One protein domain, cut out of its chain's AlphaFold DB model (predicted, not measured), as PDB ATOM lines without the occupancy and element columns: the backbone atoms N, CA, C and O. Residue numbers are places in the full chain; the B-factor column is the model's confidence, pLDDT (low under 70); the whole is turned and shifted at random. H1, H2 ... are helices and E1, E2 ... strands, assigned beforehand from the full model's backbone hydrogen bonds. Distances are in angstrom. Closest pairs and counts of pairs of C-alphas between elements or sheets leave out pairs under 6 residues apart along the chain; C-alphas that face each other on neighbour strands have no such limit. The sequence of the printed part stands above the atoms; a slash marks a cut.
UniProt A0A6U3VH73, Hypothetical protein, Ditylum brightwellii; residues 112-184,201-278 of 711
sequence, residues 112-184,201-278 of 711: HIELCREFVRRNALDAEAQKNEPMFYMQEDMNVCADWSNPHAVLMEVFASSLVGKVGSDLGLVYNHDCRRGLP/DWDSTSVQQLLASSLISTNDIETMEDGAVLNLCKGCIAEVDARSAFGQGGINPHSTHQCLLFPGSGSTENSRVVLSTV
ATOM      1  N   HIS A 112     168.265 176.543 230.900       92.69
ATOM      2  CA  HIS A 112     168.505 175.171 231.356       92.69
ATOM      3  C   HIS A 112     167.515 174.716 232.431       92.69
ATOM      4  O   HIS A 112     167.236 173.521 232.514       92.69
ATOM      5  N   ILE A 113     166.956 175.628 233.233       93.69
ATOM      6  CA  ILE A 113     165.966 175.285 234.264       93.69
ATOM      7  C   ILE A 113     164.638 174.900 233.621       93.69
ATOM      8  O   ILE A 113     164.056 173.879 233.993       93.69
ATOM      9  N   GLU A 114     164.182 175.658 232.629       94.50
ATOM     10  CA  GLU A 114     162.963 175.330 231.883       94.50
ATOM     11  C   GLU A 114     163.120 174.025 231.092       94.50
ATOM     12  O   GLU A 114     162.249 173.150 231.148       94.50
ATOM     13  N   LEU A 115     164.272 173.828 230.443       95.75
ATOM     14  CA  LEU A 115     164.610 172.551 229.813       95.75
ATOM     15  C   LEU A 115     164.613 171.404 230.827       95.75
ATOM     16  O   LEU A 115     164.082 170.335 230.535       95.75
ATOM     17  N   CYS A 116     165.162 171.611 232.026       96.69
ATOM     18  CA  CYS A 116     165.151 170.603 233.080       96.69
ATOM     19  C   CYS A 116     163.734 170.270 233.555       96.69
ATOM     20  O   CYS A 116     163.427 169.090 233.740       96.69
ATOM     21  N   ARG A 117     162.864 171.270 233.748       96.81
ATOM     22  CA  ARG A 117     161.459 171.053 234.140       96.81
ATOM     23  C   ARG A 117     160.751 170.175 233.118       96.81
ATOM     24  O   ARG A 117     160.127 169.178 233.489       96.81
ATOM     25  N   GLU A 118     160.927 170.486 231.839       97.62
ATOM     26  CA  GLU A 118     160.325 169.706 230.763       97.62
ATOM     27  C   GLU A 118     160.945 168.308 230.642       97.62
ATOM     28  O   GLU A 118     160.228 167.317 230.483       97.62
ATOM     29  N   PHE A 119     162.265 168.195 230.794       97.44
ATOM     30  CA  PHE A 119     162.972 166.918 230.774       97.44
ATOM     31  C   PHE A 119     162.476 165.988 231.888       97.44
ATOM     32  O   PHE A 119     162.154 164.825 231.632       97.44
ATOM     33  N   VAL A 120     162.345 166.494 233.118       97.50
ATOM     34  CA  VAL A 120     161.823 165.733 234.263       97.50
ATOM     35  C   VAL A 120     160.369 165.327 234.034       97.50
ATOM     36  O   VAL A 120     160.021 164.170 234.282       97.50
ATOM     37  N   ARG A 121     159.530 166.241 233.526       97.62
ATOM     38  CA  ARG A 121     158.120 165.960 233.222       97.62
ATOM     39  C   ARG A 121     157.989 164.825 232.208       97.62
ATOM     40  O   ARG A 121     157.245 163.881 232.460       97.62
ATOM     41  N   ARG A 122     158.718 164.889 231.089       97.19
ATOM     42  CA  ARG A 122     158.627 163.883 230.018       97.19
ATOM     43  C   ARG A 122     159.197 162.528 230.418       97.19
ATOM     44  O   ARG A 122     158.625 161.516 230.037       97.19
ATOM     45  N   ASN A 123     160.246 162.494 231.242       96.88
ATOM     46  CA  ASN A 123     160.762 161.240 231.808       96.88
ATOM     47  C   ASN A 123     159.767 160.537 232.750       96.88
ATOM     48  O   ASN A 123     159.922 159.349 233.018       96.88
ATOM     49  N   ALA A 124     158.777 161.255 233.288       96.88
ATOM     50  CA  ALA A 124     157.740 160.671 234.139       96.88
ATOM     51  C   ALA A 124     156.545 160.110 233.346       96.88
ATOM     52  O   ALA A 124     155.679 159.459 233.935       96.88
ATOM     53  N   LEU A 125     156.475 160.369 232.037       96.06
ATOM     54  CA  LEU A 125     155.429 159.844 231.163       96.06
ATOM     55  C   LEU A 125     155.722 158.393 230.774       96.06
ATOM     56  O   LEU A 125     156.870 157.953 230.739       96.06
ATOM     57  N   ASP A 126     154.673 157.645 230.438       95.94
ATOM     58  CA  ASP A 126     154.862 156.369 229.759       95.94
ATOM     59  C   ASP A 126     155.314 156.577 228.300       95.94
ATOM     60  O   ASP A 126     155.149 157.646 227.707       95.94
ATOM     61  N   ALA A 127     155.882 155.525 227.707       94.31
ATOM     62  CA  ALA A 127     156.452 155.583 226.363       94.31
ATOM     63  C   ALA A 127     155.427 155.916 225.260       94.31
ATOM     64  O   ALA A 127     155.827 156.294 224.160       94.31
ATOM     65  N   GLU A 128     154.126 155.742 225.503       94.38
ATOM     66  CA  GLU A 128     153.087 156.058 224.521       94.38
ATOM     67  C   GLU A 128     152.642 157.516 224.639       94.38
ATOM     68  O   GLU A 128     152.524 158.210 223.629       94.38
ATOM     69  N   ALA A 129     152.479 158.018 225.862       95.12
ATOM     70  CA  ALA A 129     152.258 159.431 226.136       95.12
ATOM     71  C   ALA A 129     153.416 160.279 225.596       95.12
ATOM     72  O   ALA A 129     153.179 161.262 224.900       95.12
ATOM     73  N   GLN A 130     154.658 159.837 225.806       93.69
ATOM     74  CA  GLN A 130     155.850 160.533 225.332       93.69
ATOM     75  C   GLN A 130     155.877 160.720 223.805       93.69
ATOM     76  O   GLN A 130     156.269 161.780 223.330       93.69
ATOM     77  N   LYS A 131     155.426 159.732 223.017       92.88
ATOM     78  CA  LYS A 131     155.364 159.854 221.545       92.88
ATOM     79  C   LYS A 131     154.342 160.881 221.064       92.88
ATOM     80  O   LYS A 131     154.458 161.362 219.941       92.88
ATOM     81  N   ASN A 132     153.322 161.155 221.875       95.94
ATOM     82  CA  ASN A 132     152.256 162.095 221.545       95.94
ATOM     83  C   ASN A 132     152.570 163.525 222.008       95.94
ATOM     84  O   ASN A 132     151.837 164.448 221.657       95.94
ATOM     85  N   GLU A 133     153.639 163.719 222.783       97.06
ATOM     86  CA  GLU A 133     154.068 165.045 223.211       97.06
ATOM     87  C   GLU A 133     154.617 165.844 222.018       97.06
ATOM     88  O   GLU A 133     155.456 165.343 221.262       97.06
ATOM     89  N   PRO A 134     154.184 167.105 221.829       96.94
ATOM     90  CA  PRO A 134     154.759 167.967 220.806       96.94
ATOM     91  C   PRO A 134     156.234 168.248 221.115       96.94
ATOM     92  O   PRO A 134     156.674 168.148 222.261       96.94
ATOM     93  N   MET A 135     157.013 168.647 220.110       97.25
ATOM     94  CA  MET A 135     158.383 169.107 220.356       97.25
ATOM     95  C   MET A 135     158.374 170.330 221.281       97.25
ATOM     96  O   MET A 135     157.606 171.267 221.059       97.25
ATOM     97  N   PHE A 136     159.237 170.328 222.295       97.25
ATOM     98  CA  PHE A 136     159.484 171.489 223.143       97.25
ATOM     99  C   PHE A 136     160.726 172.211 222.634       97.25
ATOM    100  O   PHE A 136     161.834 171.682 222.714       97.25
ATOM    101  N   TYR A 137     160.526 173.397 222.068       96.38
ATOM    102  CA  TYR A 137     161.591 174.199 221.480       96.38
ATOM    103  C   TYR A 137     161.943 175.369 222.397       96.38
ATOM    104  O   TYR A 137     161.075 176.166 222.749       96.38
ATOM    105  N   MET A 138     163.227 175.486 222.726       94.94
ATOM    106  CA  MET A 138     163.793 176.588 223.490       94.94
ATOM    107  C   MET A 138     164.916 177.248 222.695       94.94
ATOM    108  O   MET A 138     165.815 176.579 222.184       94.94
ATOM    109  N   GLN A 139     164.858 178.571 222.596       93.81
ATOM    110  CA  GLN A 139     165.888 179.387 221.972       93.81
ATOM    111  C   GLN A 139     166.523 180.278 223.032       93.81
ATOM    112  O   GLN A 139     165.801 180.853 223.842       93.81
ATOM    113  N   GLU A 140     167.849 180.389 222.989       90.94
ATOM    114  CA  GLU A 140     168.589 181.217 223.937       90.94
ATOM    115  C   GLU A 140     168.215 182.702 223.825       90.94
ATOM    116  O   GLU A 140     168.004 183.220 222.719       90.94
ATOM    117  N   ASP A 141     168.137 183.379 224.971       88.75
ATOM    118  CA  ASP A 141     167.778 184.795 225.048       88.75
ATOM    119  C   ASP A 141     168.914 185.673 224.488       88.75
ATOM    120  O   ASP A 141     170.099 185.451 224.741       88.75
ATOM    121  N   MET A 142     168.565 186.722 223.738       85.94
ATOM    122  CA  MET A 142     169.560 187.656 223.208       85.94
ATOM    123  C   MET A 142     170.325 188.407 224.303       85.94
ATOM    124  O   MET A 142     171.457 188.823 224.063       85.94
ATOM    125  N   ASN A 143     169.745 188.554 225.494       85.06
ATOM    126  CA  ASN A 143     170.412 189.141 226.650       85.06
ATOM    127  C   ASN A 143     171.532 188.232 227.171       85.06
ATOM    128  O   ASN A 143     172.622 188.728 227.424       85.06
ATOM    129  N   VAL A 144     171.305 186.912 227.222       88.00
ATOM    130  CA  VAL A 144     172.348 185.902 227.499       88.00
ATOM    131  C   VAL A 144     173.433 186.013 226.424       88.00
ATOM    132  O   VAL A 144     174.615 186.138 226.718       88.00
ATOM    133  N   CYS A 145     173.046 186.082 225.153       89.00
ATOM    134  CA  CYS A 145     173.997 186.197 224.050       89.00
ATOM    135  C   CYS A 145     174.864 187.464 224.083       89.00
ATOM    136  O   CYS A 145     176.006 187.421 223.630       89.00
ATOM    137  N   ALA A 146     174.334 188.590 224.559       86.50
ATOM    138  CA  ALA A 146     175.024 189.881 224.585       86.50
ATOM    139  C   ALA A 146     175.698 190.188 225.935       86.50
ATOM    140  O   ALA A 146     176.286 191.260 226.085       86.50
ATOM    141  N   ASP A 147     175.623 189.276 226.906       86.06
ATOM    142  CA  ASP A 147     176.200 189.479 228.230       86.06
ATOM    143  C   ASP A 147     177.726 189.301 228.196       86.06
ATOM    144  O   ASP A 147     178.290 188.198 228.191       86.06
ATOM    145  N   TRP A 148     178.392 190.449 228.148       85.88
ATOM    146  CA  TRP A 148     179.838 190.587 228.180       85.88
ATOM    147  C   TRP A 148     180.392 190.759 229.599       85.88
ATOM    148  O   TRP A 148     181.607 190.699 229.770       85.88
ATOM    149  N   SER A 149     179.556 190.988 230.614       83.94
ATOM    150  CA  SER A 149     180.041 191.222 231.978       83.94
ATOM    151  C   SER A 149     180.157 189.961 232.794       83.94
ATOM    152  O   SER A 149     181.086 189.849 233.580       83.94
ATOM    153  N   ASN A 150     179.300 188.975 232.538       87.12
ATOM    154  CA  ASN A 150     179.356 187.684 233.209       87.12
ATOM    155  C   ASN A 150     179.660 186.544 232.223       87.12
ATOM    156  O   ASN A 150     178.930 185.544 232.198       87.12
ATOM    157  N   PRO A 151     180.737 186.619 231.408       89.94
ATOM    158  CA  PRO A 151     180.958 185.654 230.335       89.94
ATOM    159  C   PRO A 151     181.112 184.227 230.862       89.94
ATOM    160  O   PRO A 151     180.659 183.290 230.210       89.94
ATOM    161  N   HIS A 152     181.685 184.045 232.058       90.25
ATOM    162  CA  HIS A 152     181.751 182.733 232.701       90.25
ATOM    163  C   HIS A 152     180.356 182.148 232.937       90.25
ATOM    164  O   HIS A 152     180.043 181.071 232.439       90.25
ATOM    165  N   ALA A 153     179.510 182.860 233.687       87.75
ATOM    166  CA  ALA A 153     178.213 182.344 234.109       87.75
ATOM    167  C   ALA A 153     177.302 182.022 232.923       87.75
ATOM    168  O   ALA A 153     176.600 181.014 232.908       87.75
ATOM    169  N   VAL A 154     177.353 182.876 231.909       89.69
ATOM    170  CA  VAL A 154     176.520 182.780 230.718       89.69
ATOM    171  C   VAL A 154     177.008 181.671 229.788       89.69
ATOM    172  O   VAL A 154     176.196 180.920 229.255       89.69
ATOM    173  N   LEU A 155     178.325 181.488 229.634       92.25
ATOM    174  CA  LEU A 155     178.853 180.309 228.941       92.25
ATOM    175  C   LEU A 155     178.397 179.021 229.619       92.25
ATOM    176  O   LEU A 155     177.981 178.080 228.943       92.25
ATOM    177  N   MET A 156     178.462 178.982 230.946       90.75
ATOM    178  CA  MET A 156     178.035 177.822 231.715       90.75
ATOM    179  C   MET A 156     176.539 177.539 231.549       90.75
ATOM    180  O   MET A 156     176.169 176.384 231.359       90.75
ATOM    181  N   GLU A 157     175.688 178.564 231.540       91.19
ATOM    182  CA  GLU A 157     174.262 178.426 231.210       91.19
ATOM    183  C   GLU A 157     174.052 177.861 229.798       91.19
ATOM    184  O   GLU A 157     173.335 176.876 229.624       91.19
ATOM    185  N   VAL A 158     174.740 178.408 228.799       93.50
ATOM    186  CA  VAL A 158     174.646 177.970 227.399       93.50
ATOM    187  C   VAL A 158     175.070 176.499 227.233       93.50
ATOM    188  O   VAL A 158     174.396 175.712 226.556       93.50
ATOM    189  N   PHE A 159     176.147 176.071 227.902       94.38
ATOM    190  CA  PHE A 159     176.556 174.662 227.912       94.38
ATOM    191  C   PHE A 159     175.577 173.769 228.680       94.38
ATOM    192  O   PHE A 159     175.284 172.664 228.217       94.38
ATOM    193  N   ALA A 160     175.038 174.235 229.808       93.38
ATOM    194  CA  ALA A 160     174.056 173.498 230.596       93.38
ATOM    195  C   ALA A 160     172.753 173.279 229.806       93.38
ATOM    196  O   ALA A 160     172.258 172.153 229.722       93.38
ATOM    197  N   SER A 161     172.254 174.318 229.138       94.69
ATOM    198  CA  SER A 161     171.088 174.251 228.253       94.69
ATOM    199  C   SER A 161     171.329 173.300 227.082       94.69
ATOM    200  O   SER A 161     170.493 172.440 226.789       94.69
ATOM    201  N   SER A 162     172.511 173.369 226.455       95.19
ATOM    202  CA  SER A 162     172.864 172.436 225.382       95.19
ATOM    203  C   SER A 162     172.968 170.993 225.861       95.19
ATOM    204  O   SER A 162     172.632 170.100 225.082       95.19
ATOM    205  N   LEU A 163     173.429 170.747 227.087       94.81
ATOM    206  CA  LEU A 163     173.486 169.404 227.654       94.81
ATOM    207  C   LEU A 163     172.075 168.833 227.832       94.81
ATOM    208  O   LEU A 163     171.784 167.759 227.306       94.81
ATOM    209  N   VAL A 164     171.184 169.563 228.511       95.75
ATOM    210  CA  VAL A 164     169.812 169.088 228.769       95.75
ATOM    211  C   VAL A 164     169.040 168.918 227.464       95.75
ATOM    212  O   VAL A 164     168.407 167.883 227.259       95.75
ATOM    213  N   GLY A 165     169.137 169.882 226.543       95.44
ATOM    214  CA  GLY A 165     168.489 169.787 225.236       95.44
ATOM    215  C   GLY A 165     168.985 168.594 224.417       95.44
ATOM    216  O   GLY A 165     168.196 167.938 223.743       95.44
ATOM    217  N   LYS A 166     170.278 168.267 224.504       95.75
ATOM    218  CA  LYS A 166     170.852 167.137 223.769       95.75
ATOM    219  C   LYS A 166     170.513 165.786 224.404       95.75
ATOM    220  O   LYS A 166     170.214 164.857 223.666       95.75
ATOM    221  N   VAL A 167     170.517 165.669 225.732       95.12
ATOM    222  CA  VAL A 167     170.111 164.437 226.443       95.12
ATOM    223  C   VAL A 167     168.602 164.201 226.311       95.12
ATOM    224  O   VAL A 167     168.149 163.069 226.177       95.12
ATOM    225  N   GLY A 168     167.812 165.273 226.302       95.94
ATOM    226  CA  GLY A 168     166.365 165.231 226.123       95.94
ATOM    227  C   GLY A 168     165.893 165.111 224.674       95.94
ATOM    228  O   GLY A 168     164.679 165.134 224.455       95.94
ATOM    229  N   SER A 169     166.787 164.985 223.685       95.81
ATOM    230  CA  SER A 169     166.395 165.014 222.267       95.81
ATOM    231  C   SER A 169     165.423 163.896 221.900       95.81
ATOM    232  O   SER A 169     164.476 164.120 221.147       95.81
ATOM    233  N   ASP A 170     165.593 162.715 222.496       95.19
ATOM    234  CA  ASP A 170     164.722 161.553 222.270       95.19
ATOM    235  C   ASP A 170     163.346 161.715 222.930       95.19
ATOM    236  O   ASP A 170     162.378 161.038 222.578       95.19
ATOM    237  N   LEU A 171     163.235 162.653 223.873       96.38
ATOM    238  CA  LEU A 171     161.968 163.074 224.457       96.38
ATOM    239  C   LEU A 171     161.360 164.266 223.702       96.38
ATOM    240  O   LEU A 171     160.348 164.794 224.147       96.38
ATOM    241  N   GLY A 172     161.948 164.710 222.587       96.44
ATOM    242  CA  GLY A 172     161.459 165.841 221.796       96.44
ATOM    243  C   GLY A 172     161.835 167.219 222.346       96.44
ATOM    244  O   GLY A 172     161.160 168.194 222.010       96.44
ATOM    245  N   LEU A 173     162.870 167.321 223.188       97.06
ATOM    246  CA  LEU A 173     163.436 168.613 223.583       97.06
ATOM    247  C   LEU A 173     164.398 169.105 222.501       97.06
ATOM    248  O   LEU A 173     165.231 168.354 221.994       97.06
ATOM    249  N   VAL A 174     164.300 170.388 222.169       95.94
ATOM    250  CA  VAL A 174     165.181 171.055 221.214       95.94
ATOM    251  C   VAL A 174     165.664 172.353 221.839       95.94
ATOM    252  O   VAL A 174     164.869 173.250 222.098       95.94
ATOM    253  N   TYR A 175     166.974 172.458 222.048       95.94
ATOM    254  CA  TYR A 175     167.632 173.701 222.436       95.94
ATOM    255  C   TYR A 175     168.409 174.264 221.248       95.94
ATOM    256  O   TYR A 175     169.141 173.530 220.578       95.94
ATOM    257  N   ASN A 176     168.253 175.561 220.988       94.44
ATOM    258  CA  ASN A 176     168.972 176.267 219.938       94.44
ATOM    259  C   ASN A 176     169.741 177.467 220.505       94.44
ATOM    260  O   ASN A 176     169.157 178.499 220.844       94.44
ATOM    261  N   HIS A 177     171.066 177.332 220.533       91.50
ATOM    262  CA  HIS A 177     171.989 178.430 220.775       91.50
ATOM    263  C   HIS A 177     172.181 179.224 219.471       91.50
ATOM    264  O   HIS A 177     172.938 178.820 218.583       91.50
ATOM    265  N   ASP A 178     171.465 180.344 219.341       87.75
ATOM    266  CA  ASP A 178     171.467 181.184 218.134       87.75
ATOM    267  C   ASP A 178     171.995 182.603 218.388       87.75
ATOM    268  O   ASP A 178     171.551 183.587 217.791       87.75
ATOM    269  N   CYS A 179     172.985 182.712 219.277       89.88
ATOM    270  CA  CYS A 179     173.599 183.991 219.631       89.88
ATOM    271  C   CYS A 179     174.284 184.682 218.453       89.88
ATOM    272  O   CYS A 179     174.415 185.906 218.429       89.88
ATOM    273  N   ARG A 180     174.645 183.919 217.419       87.19
ATOM    274  CA  ARG A 180     175.257 184.453 216.204       87.19
ATOM    275  C   ARG A 180     174.350 185.435 215.454       87.19
ATOM    276  O   ARG A 180     174.878 186.297 214.759       87.19
ATOM    277  N   ARG A 181     173.018 185.351 215.600       81.50
ATOM    278  CA  ARG A 181     172.076 186.333 215.016       81.50
ATOM    279  C   ARG A 181     172.245 187.739 215.579       81.50
ATOM    280  O   ARG A 181     171.877 188.693 214.904       81.50
ATOM    281  N   GLY A 182     172.757 187.857 216.804       69.12
ATOM    282  CA  GLY A 182     172.988 189.140 217.459       69.12
ATOM    283  C   GLY A 182     174.300 189.806 217.097       69.12
ATOM    284  O   GLY A 182     174.491 190.952 217.491       69.12
ATOM    285  N   LEU A 183     175.199 189.122 216.379       70.69
ATOM    286  CA  LEU A 183     176.353 189.801 215.809       70.69
ATOM    287  C   LEU A 183     175.799 190.858 214.858       70.69
ATOM    288  O   LEU A 183     175.100 190.474 213.912       70.69
ATOM    289  N   PRO A 184     176.076 192.155 215.089       62.62
ATOM    290  CA  PRO A 184     175.772 193.167 214.102       62.62
ATOM    291  C   PRO A 184     176.395 192.659 212.816       62.62
ATOM    292  O   PRO A 184     177.600 192.385 212.761       62.62
ATOM    293  N   ASP A 201     183.417 202.205 217.040       72.75
ATOM    294  CA  ASP A 201     184.886 202.121 217.053       72.75
ATOM    295  C   ASP A 201     185.436 200.883 217.783       72.75
ATOM    296  O   ASP A 201     186.597 200.509 217.568       72.75
ATOM    297  N   TRP A 202     184.629 200.223 218.623       81.94
ATOM    298  CA  TRP A 202     185.100 199.105 219.442       81.94
ATOM    299  C   TRP A 202     184.322 197.804 219.250       81.94
ATOM    300  O   TRP A 202     183.109 197.775 219.057       81.94
ATOM    301  N   ASP A 203     185.062 196.699 219.323       87.44
ATOM    302  CA  ASP A 203     184.521 195.344 219.304       87.44
ATOM    303  C   ASP A 203     184.042 194.974 220.715       87.44
ATOM    304  O   ASP A 203     184.843 194.883 221.647       87.44
ATOM    305  N   SER A 204     182.738 194.753 220.867       88.19
ATOM    306  CA  SER A 204     182.105 194.226 222.084       88.19
ATOM    307  C   SER A 204     181.590 192.795 221.901       88.19
ATOM    308  O   SER A 204     180.771 192.327 222.692       88.19
ATOM    309  N   THR A 205     182.061 192.086 220.866       91.06
ATOM    310  CA  THR A 205     181.631 190.714 220.567       91.06
ATOM    311  C   THR A 205     181.827 189.825 221.785       91.06
ATOM    312  O   THR A 205     182.938 189.713 222.325       91.06
ATOM    313  N   SER A 206     180.747 189.169 222.191       92.56
ATOM    314  CA  SER A 206     180.764 188.227 223.293       92.56
ATOM    315  C   SER A 206     181.288 186.865 222.819       92.56
ATOM    316  O   SER A 206     181.137 186.478 221.657       92.56
ATOM    317  N   VAL A 207     181.919 186.099 223.705       94.69
ATOM    318  CA  VAL A 207     182.392 184.740 223.385       94.69
ATOM    319  C   VAL A 207     181.237 183.800 223.002       94.69
ATOM    320  O   VAL A 207     181.389 182.939 222.134       94.69
ATOM    321  N   GLN A 208     180.057 184.008 223.582       93.19
ATOM    322  CA  GLN A 208     178.830 183.257 223.336       93.19
ATOM    323  C   GLN A 208     178.381 183.416 221.881       93.19
ATOM    324  O   GLN A 208     178.033 182.440 221.226       93.19
ATOM    325  N   GLN A 209     178.491 184.618 221.311       92.31
ATOM    326  CA  GLN A 209     178.153 184.873 219.905       92.31
ATOM    327  C   GLN A 209     179.008 184.080 218.903       92.31
ATOM    328  O   GLN A 209     178.598 183.899 217.751       92.31
ATOM    329  N   LEU A 210     180.184 183.599 219.321       92.56
ATOM    330  CA  LEU A 210     181.102 182.828 218.479       92.56
ATOM    331  C   LEU A 210     180.951 181.318 218.633       92.56
ATOM    332  O   LEU A 210     181.457 180.561 217.799       92.56
ATOM    333  N   LEU A 211     180.245 180.868 219.665       93.38
ATOM    334  CA  LEU A 211     179.988 179.456 219.858       93.38
ATOM    335  C   LEU A 211     179.045 178.908 218.772       93.38
ATOM    336  O   LEU A 211     178.132 179.573 218.281       93.38
ATOM    337  N   ALA A 212     179.270 177.650 218.389       89.38
ATOM    338  CA  ALA A 212     178.397 176.949 217.452       89.38
ATOM    339  C   ALA A 212     177.012 176.683 218.069       89.38
ATOM    340  O   ALA A 212     176.852 176.679 219.283       89.38
ATOM    341  N   SER A 213     176.005 176.384 217.248       85.38
ATOM    342  CA  SER A 213     174.684 175.978 217.760       85.38
ATOM    343  C   SER A 213     174.698 174.594 218.423       85.38
ATOM    344  O   SER A 213     173.931 174.331 219.342       85.38
ATOM    345  N   SER A 214     175.593 173.703 217.980       84.88
ATOM    346  CA  SER A 214     175.833 172.396 218.600       84.88
ATOM    347  C   SER A 214     177.083 172.456 219.473       84.88
ATOM    348  O   SER A 214     178.208 172.474 218.962       84.88
ATOM    349  N   LEU A 215     176.880 172.478 220.790       88.62
ATOM    350  CA  LEU A 215     177.961 172.633 221.763       88.62
ATOM    351  C   LEU A 215     178.463 171.290 222.273       88.62
ATOM    352  O   LEU A 215     179.655 171.011 222.144       88.62
ATOM    353  N   ILE A 216     177.544 170.454 222.759       91.75
ATOM    354  CA  ILE A 216     177.839 169.133 223.320       91.75
ATOM    355  C   ILE A 216     177.797 168.062 222.227       91.75
ATOM    356  O   ILE A 216     176.860 168.010 221.421       91.75
ATOM    357  N   SER A 217     178.824 167.210 222.177       88.94
ATOM    358  CA  SER A 217     178.880 166.103 221.222       88.94
ATOM    359  C   SER A 217     178.050 164.907 221.705       88.94
ATOM    360  O   SER A 217     177.892 164.686 222.902       88.94
ATOM    361  N   THR A 218     177.511 164.115 220.770       89.25
ATOM    362  CA  THR A 218     176.802 162.870 221.123       89.25
ATOM    363  C   THR A 218     177.718 161.900 221.875       89.25
ATOM    364  O   THR A 218     177.276 161.280 222.832       89.25
ATOM    365  N   ASN A 219     178.997 161.834 221.491       89.56
ATOM    366  CA  ASN A 219     179.971 160.926 222.097       89.56
ATOM    367  C   ASN A 219     180.189 161.222 223.585       89.56
ATOM    368  O   ASN A 219     180.324 160.289 224.365       89.56
ATOM    369  N   ASP A 220     180.203 162.497 223.982       87.19
ATOM    370  CA  ASP A 220     180.362 162.845 225.399       87.19
ATOM    371  C   ASP A 220     179.166 162.320 226.197       87.19
ATOM    372  O   ASP A 220     179.319 161.701 227.242       87.19
ATOM    373  N   ILE A 221     177.955 162.470 225.660       89.06
ATOM    374  CA  ILE A 221     176.727 162.028 226.327       89.06
ATOM    375  C   ILE A 221     176.645 160.508 226.437       89.06
ATOM    376  O   ILE A 221     176.191 160.007 227.459       89.06
ATOM    377  N   GLU A 222     177.121 159.769 225.434       89.62
ATOM    378  CA  GLU A 222     177.158 158.299 225.466       89.62
ATOM    379  C   GLU A 222     178.021 157.739 226.607       89.62
ATOM    380  O   GLU A 222     177.849 156.585 226.993       89.62
ATOM    381  N   THR A 223     178.941 158.538 227.157       87.19
ATOM    382  CA  THR A 223     179.773 158.134 228.301       87.19
ATOM    383  C   THR A 223     179.155 158.458 229.663       87.19
ATOM    384  O   THR A 223     179.676 158.016 230.686       87.19
ATOM    385  N   MET A 224     178.037 159.190 229.696       87.62
ATOM    386  CA  MET A 224     177.336 159.514 230.936       87.62
ATOM    387  C   MET A 224     176.509 158.330 231.441       87.62
ATOM    388  O   MET A 224     175.948 157.563 230.665       87.62
ATOM    389  N   GLU A 225     176.382 158.214 232.764       86.81
ATOM    390  CA  GLU A 225     175.470 157.248 233.376       86.81
ATOM    391  C   GLU A 225     174.007 157.594 233.054       86.81
ATOM    392  O   GLU A 225     173.577 158.752 233.164       86.81
ATOM    393  N   ASP A 226     173.225 156.567 232.715       82.88
ATOM    394  CA  ASP A 226     171.787 156.680 232.494       82.88
ATOM    395  C   ASP A 226     171.103 157.374 233.686       82.88
ATOM    396  O   ASP A 226     171.165 156.932 234.833       82.88
ATOM    397  N   GLY A 227     170.414 158.484 233.418       89.06
ATOM    398  CA  GLY A 227     169.668 159.222 234.439       89.06
ATOM    399  C   GLY A 227     170.496 160.169 235.319       89.06
ATOM    400  O   GLY A 227     169.897 160.867 236.140       89.06
ATOM    401  N   ALA A 228     171.816 160.290 235.130       90.50
ATOM    402  CA  ALA A 228     172.633 161.272 235.858       90.50
ATOM    403  C   ALA A 228     172.099 162.705 235.669       90.50
ATOM    404  O   ALA A 228     171.792 163.405 236.635       90.50
ATOM    405  N   VAL A 229     171.868 163.098 234.413       92.44
ATOM    406  CA  VAL A 229     171.323 164.417 234.043       92.44
ATOM    407  C   VAL A 229     169.904 164.610 234.586       92.44
ATOM    408  O   VAL A 229     169.546 165.707 235.009       92.44
ATOM    409  N   LEU A 230     169.100 163.544 234.653       94.00
ATOM    410  CA  LEU A 230     167.748 163.604 235.216       94.00
ATOM    411  C   LEU A 230     167.778 163.932 236.713       94.00
ATOM    412  O   LEU A 230     166.982 164.747 237.181       94.00
ATOM    413  N   ASN A 231     168.689 163.313 237.461       91.31
ATOM    414  CA  ASN A 231     168.843 163.566 238.891       91.31
ATOM    415  C   ASN A 231     169.386 164.974 239.160       91.31
ATOM    416  O   ASN A 231     168.865 165.656 240.044       91.31
ATOM    417  N   LEU A 232     170.345 165.439 238.356       90.81
ATOM    418  CA  LEU A 232     170.841 166.815 238.430       90.81
ATOM    419  C   LEU A 232     169.736 167.831 238.141       90.81
ATOM    420  O   LEU A 232     169.537 168.750 238.930       90.81
ATOM    421  N   CYS A 233     168.939 167.620 237.090       94.25
ATOM    422  CA  CYS A 233     167.798 168.481 236.793       94.25
ATOM    423  C   CYS A 233     166.801 168.556 237.959       94.25
ATOM    424  O   CYS A 233     166.342 169.644 238.298       94.25
ATOM    425  N   LYS A 234     166.488 167.433 238.619       93.50
ATOM    426  CA  LYS A 234     165.613 167.438 239.808       93.50
ATOM    427  C   LYS A 234     166.207 168.260 240.955       93.50
ATOM    428  O   LYS A 234     165.475 169.027 241.576       93.50
ATOM    429  N   GLY A 235     167.506 168.107 241.222       89.88
ATOM    430  CA  GLY A 235     168.215 168.880 242.246       89.88
ATOM    431  C   GLY A 235     168.200 170.379 241.949       89.88
ATOM    432  O   GLY A 235     167.812 171.170 242.804       89.88
ATOM    433  N   CYS A 236     168.515 170.747 240.708       90.81
ATOM    434  CA  CYS A 236     168.464 172.119 240.214       90.81
ATOM    435  C   CYS A 236     167.104 172.782 240.392       90.81
ATOM    436  O   CYS A 236     167.016 173.883 240.928       90.81
ATOM    437  N   ILE A 237     166.038 172.110 239.953       92.75
ATOM    438  CA  ILE A 237     164.675 172.637 240.070       92.75
ATOM    439  C   ILE A 237     164.331 172.854 241.544       92.75
ATOM    440  O   ILE A 237     163.847 173.923 241.898       92.75
ATOM    441  N   ALA A 238     164.632 171.881 242.409       91.06
ATOM    442  CA  ALA A 238     164.358 171.995 243.838       91.06
ATOM    443  C   ALA A 238     165.105 173.174 244.487       91.06
ATOM    444  O   ALA A 238     164.529 173.875 245.318       91.06
ATOM    445  N   GLU A 239     166.360 173.418 244.102       87.50
ATOM    446  CA  GLU A 239     167.143 174.557 244.590       87.50
ATOM    447  C   GLU A 239     166.552 175.900 244.134       87.50
ATOM    448  O   GLU A 239     166.380 176.815 244.943       87.50
ATOM    449  N   VAL A 240     166.201 176.011 242.851       88.25
ATOM    450  CA  VAL A 240     165.600 177.218 242.268       88.25
ATOM    451  C   VAL A 240     164.227 177.504 242.881       88.25
ATOM    452  O   VAL A 240     163.948 178.636 243.289       88.25
ATOM    453  N   ASP A 241     163.377 176.488 243.014       89.25
ATOM    454  CA  ASP A 241     162.049 176.622 243.613       89.25
ATOM    455  C   ASP A 241     162.149 177.007 245.099       89.25
ATOM    456  O   ASP A 241     161.404 177.872 245.567       89.25
ATOM    457  N   ALA A 242     163.115 176.438 245.834       87.88
ATOM    458  CA  ALA A 242     163.374 176.814 247.221       87.88
ATOM    459  C   ALA A 242     163.771 178.292 247.335       87.88
ATOM    460  O   ALA A 242     163.176 179.015 248.130       87.88
ATOM    461  N   ARG A 243     164.716 178.770 246.512       84.62
ATOM    462  CA  ARG A 243     165.132 180.186 246.498       84.62
ATOM    463  C   ARG A 243     163.972 181.123 246.146       84.62
ATOM    464  O   ARG A 243     163.793 182.141 246.812       84.62
ATOM    465  N   SER A 244     163.146 180.739 245.170       83.56
ATOM    466  CA  SER A 244     161.938 181.485 244.781       83.56
ATOM    467  C   SER A 244     160.956 181.639 245.943       83.56
ATOM    468  O   SER A 244     160.398 182.715 246.158       83.56
ATOM    469  N   ALA A 245     160.751 180.569 246.719       83.81
ATOM    470  CA  ALA A 245     159.790 180.545 247.816       83.81
ATOM    471  C   ALA A 245     160.156 181.496 248.970       83.81
ATOM    472  O   ALA A 245     159.265 181.959 249.682       83.81
ATOM    473  N   PHE A 246     161.440 181.819 249.152       81.44
ATOM    474  CA  PHE A 246     161.891 182.708 250.227       81.44
ATOM    475  C   PHE A 246     161.754 184.202 249.907       81.44
ATOM    476  O   PHE A 246     162.087 185.023 250.762       81.44
ATOM    477  N   GLY A 247     161.276 184.577 248.714       73.88
ATOM    478  CA  GLY A 247     161.117 185.985 248.329       73.88
ATOM    479  C   GLY A 247     162.425 186.783 248.377       73.88
ATOM    480  O   GLY A 247     162.392 188.012 248.409       73.88
ATOM    481  N   GLN A 248     163.572 186.096 248.409       64.44
ATOM    482  CA  GLN A 248     164.873 186.717 248.226       64.44
ATOM    483  C   GLN A 248     164.890 187.206 246.780       64.44
ATOM    484  O   GLN A 248     164.790 186.398 245.859       64.44
ATOM    485  N   GLY A 249     164.845 188.532 246.614       56.91
ATOM    486  CA  GLY A 249     164.587 189.187 245.335       56.91
ATOM    487  C   GLY A 249     165.422 188.591 244.212       56.91
ATOM    488  O   GLY A 249     166.618 188.432 244.405       56.91
ATOM    489  N   GLY A 250     164.760 188.257 243.098       58.25
ATOM    490  CA  GLY A 250     165.352 187.750 241.859       58.25
ATOM    491  C   GLY A 250     166.317 186.584 242.064       58.25
ATOM    492  O   GLY A 250     167.449 186.767 242.507       58.25
ATOM    493  N   ILE A 251     165.937 185.367 241.669       59.59
ATOM    494  CA  ILE A 251     166.957 184.335 241.465       59.59
ATOM    495  C   ILE A 251     167.940 184.904 240.459       59.59
ATOM    496  O   ILE A 251     167.568 185.088 239.307       59.59
ATOM    497  N   ASN A 252     169.168 185.178 240.890       66.06
ATOM    498  CA  ASN A 252     170.211 185.569 239.966       66.06
ATOM    499  C   ASN A 252     170.426 184.377 239.011       66.06
ATOM    500  O   ASN A 252     170.956 183.350 239.467       66.06
ATOM    501  N   PRO A 253     170.013 184.459 237.729       58.31
ATOM    502  CA  PRO A 253     170.097 183.340 236.793       58.31
ATOM    503  C   PRO A 253     171.543 182.882 236.630       58.31
ATOM    504  O   PRO A 253     171.803 181.680 236.547       58.31
ATOM    505  N   HIS A 254     172.491 183.816 236.777       61.53
ATOM    506  CA  HIS A 254     173.928 183.568 236.770       61.53
ATOM    507  C   HIS A 254     174.407 182.662 237.908       61.53
ATOM    508  O   HIS A 254     175.549 182.241 237.884       61.53
ATOM    509  N   SER A 255     173.583 182.324 238.900       69.44
ATOM    510  CA  SER A 255     173.942 181.334 239.929       69.44
ATOM    511  C   SER A 255     173.326 179.955 239.684       69.44
ATOM    512  O   SER A 255     173.709 178.979 240.322       69.44
ATOM    513  N   THR A 256     172.374 179.849 238.754       72.56
ATOM    514  CA  THR A 256     171.579 178.627 238.571       72.56
ATOM    515  C   THR A 256     172.255 177.596 237.679       72.56
ATOM    516  O   THR A 256     171.908 176.426 237.753       72.56
ATOM    517  N   HIS A 257     173.226 177.973 236.844       69.56
ATOM    518  CA  HIS A 257     173.956 177.010 236.007       69.56
ATOM    519  C   HIS A 257     174.847 176.072 236.841       69.56
ATOM    520  O   HIS A 257     175.148 174.950 236.424       69.56
ATOM    521  N   GLN A 258     175.255 176.521 238.035       76.81
ATOM    522  CA  GLN A 258     176.135 175.764 238.920       76.81
ATOM    523  C   GLN A 258     175.479 174.453 239.354       76.81
ATOM    524  O   GLN A 258     176.146 173.436 239.398       76.81
ATOM    525  N   CYS A 259     174.164 174.394 239.553       80.75
ATOM    526  CA  CYS A 259     173.525 173.161 240.013       80.75
ATOM    527  C   CYS A 259     173.613 171.986 239.004       80.75
ATOM    528  O   CYS A 259     173.476 170.835 239.416       80.75
ATOM    529  N   LEU A 260     173.838 172.249 237.703       80.94
ATOM    530  CA  LEU A 260     174.012 171.208 236.676       80.94
ATOM    531  C   LEU A 260     175.483 170.862 236.450       80.94
ATOM    532  O   LEU A 260     175.842 169.689 236.402       80.94
ATOM    533  N   LEU A 261     176.323 171.880 236.269       79.25
ATOM    534  CA  LEU A 261     177.716 171.686 235.864       79.25
ATOM    535  C   LEU A 261     178.701 171.743 237.043       79.25
ATOM    536  O   LEU A 261     179.791 171.202 236.938       79.25
ATOM    537  N   PHE A 262     178.318 172.320 238.180       73.12
ATOM    538  CA  PHE A 262     179.109 172.384 239.416       73.12
ATOM    539  C   PHE A 262     178.243 172.131 240.657       73.12
ATOM    540  O   PHE A 262     178.082 173.019 241.503       73.12
ATOM    541  N   PRO A 263     177.613 170.952 240.774       66.25
ATOM    542  CA  PRO A 263     176.661 170.739 241.847       66.25
ATOM    543  C   PRO A 263     177.447 170.737 243.158       66.25
ATOM    544  O   PRO A 263     178.452 170.031 243.269       66.25
ATOM    545  N   GLY A 264     177.031 171.561 244.125       64.31
ATOM    546  CA  GLY A 264     177.801 171.820 245.345       64.31
ATOM    547  C   GLY A 264     178.250 170.550 246.077       64.31
ATOM    548  O   GLY A 264     177.707 169.464 245.876       64.31
ATOM    549  N   SER A 265     179.232 170.687 246.971       52.50
ATOM    550  CA  SER A 265     179.928 169.590 247.673       52.50
ATOM    551  C   SER A 265     179.040 168.590 248.432       52.50
ATOM    552  O   SER A 265     179.509 167.509 248.781       52.50
ATOM    553  N   GLY A 266     177.764 168.909 248.667       58.50
ATOM    554  CA  GLY A 266     176.767 167.975 249.199       58.50
ATOM    555  C   GLY A 266     176.146 167.031 248.160       58.50
ATOM    556  O   GLY A 266     175.335 166.180 248.522       58.50
ATOM    557  N   SER A 267     176.475 167.185 246.878       56.03
ATOM    558  CA  SER A 267     175.936 166.351 245.813       56.03
ATOM    559  C   SER A 267     176.713 165.039 245.682       56.03
ATOM    560  O   SER A 267     177.916 164.957 245.924       56.03
ATOM    561  N   THR A 268     175.984 163.981 245.343       61.31
ATOM    562  CA  THR A 268     176.506 162.621 245.180       61.31
ATOM    563  C   THR A 268     177.639 162.555 244.152       61.31
ATOM    564  O   THR A 268     177.680 163.365 243.231       61.31
ATOM    565  N   GLU A 269     178.504 161.543 244.251       66.69
ATOM    566  CA  GLU A 269     179.620 161.246 243.328       66.69
ATOM    567  C   GLU A 269     179.252 161.404 241.833       66.69
ATOM    568  O   GLU A 269     180.038 161.931 241.046       66.69
ATOM    569  N   ASN A 270     178.005 161.083 241.470       63.75
ATOM    570  CA  ASN A 270     177.426 161.205 240.127       63.75
ATOM    571  C   ASN A 270     177.495 162.625 239.523       63.75
ATOM    572  O   ASN A 270     177.542 162.778 238.306       63.75
ATOM    573  N   SER A 271     177.529 163.672 240.346       62.06
ATOM    574  CA  SER A 271     177.622 165.066 239.897       62.06
ATOM    575  C   SER A 271     178.974 165.414 239.284       62.06
ATOM    576  O   SER A 271     179.044 166.136 238.290       62.06
ATOM    577  N   ARG A 272     180.060 164.864 239.845       66.38
ATOM    578  CA  ARG A 272     181.429 165.088 239.350       66.38
ATOM    579  C   ARG A 272     181.629 164.488 237.955       66.38
ATOM    580  O   ARG A 272     182.438 164.978 237.164       66.38
ATOM    581  N   VAL A 273     180.859 163.448 237.634       69.25
ATOM    582  CA  VAL A 273     180.921 162.746 236.349       69.25
ATOM    583  C   VAL A 273     180.438 163.638 235.206       69.25
ATOM    584  O   VAL A 273     181.014 163.599 234.125       69.25
ATOM    585  N   VAL A 274     179.431 164.491 235.415       79.94
ATOM    586  CA  VAL A 274     178.807 165.211 234.293       79.94
ATOM    587  C   VAL A 274     179.715 166.288 233.709       79.94
ATOM    588  O   VAL A 274     179.912 166.304 232.493       79.94
ATOM    589  N   LEU A 275     180.320 167.142 234.540       81.50
ATOM    590  CA  LEU A 275     181.238 168.168 234.040       81.50
ATOM    591  C   LEU A 275     182.477 167.557 233.396       81.50
ATOM    592  O   LEU A 275     182.824 167.935 232.281       81.50
ATOM    593  N   SER A 276     183.123 166.606 234.075       82.69
ATOM    594  CA  SER A 276     184.313 165.931 233.542       82.69
ATOM    595  C   SER A 276     184.032 165.255 232.196       82.69
ATOM    596  O   SER A 276     184.895 165.258 231.323       82.69
ATOM    597  N   THR A 277     182.802 164.775 231.991       85.81
ATOM    598  CA  THR A 277     182.357 164.190 230.725       85.81
ATOM    599  C   THR A 277     182.167 165.224 229.608       85.81
ATOM    600  O   THR A 277     182.566 164.973 228.474       85.81
ATOM    601  N   VAL A 278     181.582 166.397 229.882       89.12
ATOM    602  CA  VAL A 278     181.370 167.433 228.841       89.12
ATOM    603  C   VAL A 278     182.565 168.353 228.627       89.12
ATOM    604  O   VAL A 278     182.628 169.061 227.615       89.12
TER     605      VAL A 278
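AT A GLANCE: This is residues 112 to 184 and 201 to 278 of the 711 residues of the protein "Hypothetical protein" of Ditylum brightwellii (UniProt A0A6U3VH73). Two helices, H1 and H4, run the same way and partly side by side between a small two-stranded sheet, E1 and E2, and the long helix H8, which crosses H1. Three short helices, H3, H5 and H6, cluster at the first end of H4; H9 and H10 pack on H8, H7 packs on H10, and residues 244 to 250 stick out. The 151 printed residues hold, in order, H1 H2 E1 H3 H4 E2 H5 H6 H7 H8 H9 H10; the sheet's order is E1, E2, parallel, and the class is mostly helix. The whole is compact, with a radius of gyration of the C-alphas of 15.8 A, yet elongated, spanning 56 by 34 by 29 A.

IN THESE COORDINATES: Find C-alpha 112 at (168.505, 175.171, 231.356); from there H1 runs 15.9 A through residues 112 to 123. H2 is residues 127 to 132, E1 136 to 139 and H3 142 to 146. At C-alpha 151, (180.958, 185.654, 230.335), begins H4, residues 151 to 167, 24.1 A long. Then come E2, 173 to 176; H5, 179 to 182; H6, 207 to 210; and H7, 218 to 222. H8, residues 228 to 245, measures 26.1 A. H9 is 258 to 261, and H10, 270 to 278, ends at (181.370, 167.433, 228.841).

HOW THE PARTS SIT: Look first at H1: it touches H4 at a shallow tilt of 16 degrees, the same way, closest at the C-alphas of His 112 and Ser 161, 4.1 A. With residues 230 to 237 alone H8 touches H1, at a steep tilt of 59 degrees, opposite ways, closest at C-alphas 116 and 233, 5.0 A. H2 is close to H1 but not clearly touching, C-alphas 122 and 130 being 6.4 A apart. E1, H3 H4, E2 form a strand-helix-strand unit, two parallel neighbour strands with helices between, its crossover right-handed; N 138 and O 174 are within hydrogen-bond range at 2.8 A. The closest C-alphas of H4 and E2 are 165 and 175, 4.9 A. H5 touches H3 (C-alphas 145 and 179, 5.0 A) and H6 (179 and 209, 4.6 A). H9 touches H8 at C-alphas 236 and 259, 5.2 A, and H10 at 261 and 275, 5.3 A. H10 touches H7 at 220 and 278, 5.8 A. Every O i to N i+4 pair is within range in H1, H3, H4, H7 and H8, against 0 of 2 in H2 and 2 of 5 in H10, where O i to N i+3 gives 2 of 3 and 4 of 6; H5, H6 and H9 are too short for such a pair.

THE WHOLE: The two C-alphas farthest apart are those of Glu 128 and Asp 201, 56.5 A. Residues 185 to 200 are not printed; C-alphas 184 and 201 are 13.1 A apart across the cut. Of the links printed whole, H8 to H9 is long. The mean pLDDT of the printed part is 86.2, with low values at residues 182, 184, 248 to 255, 257 and 263 to 273.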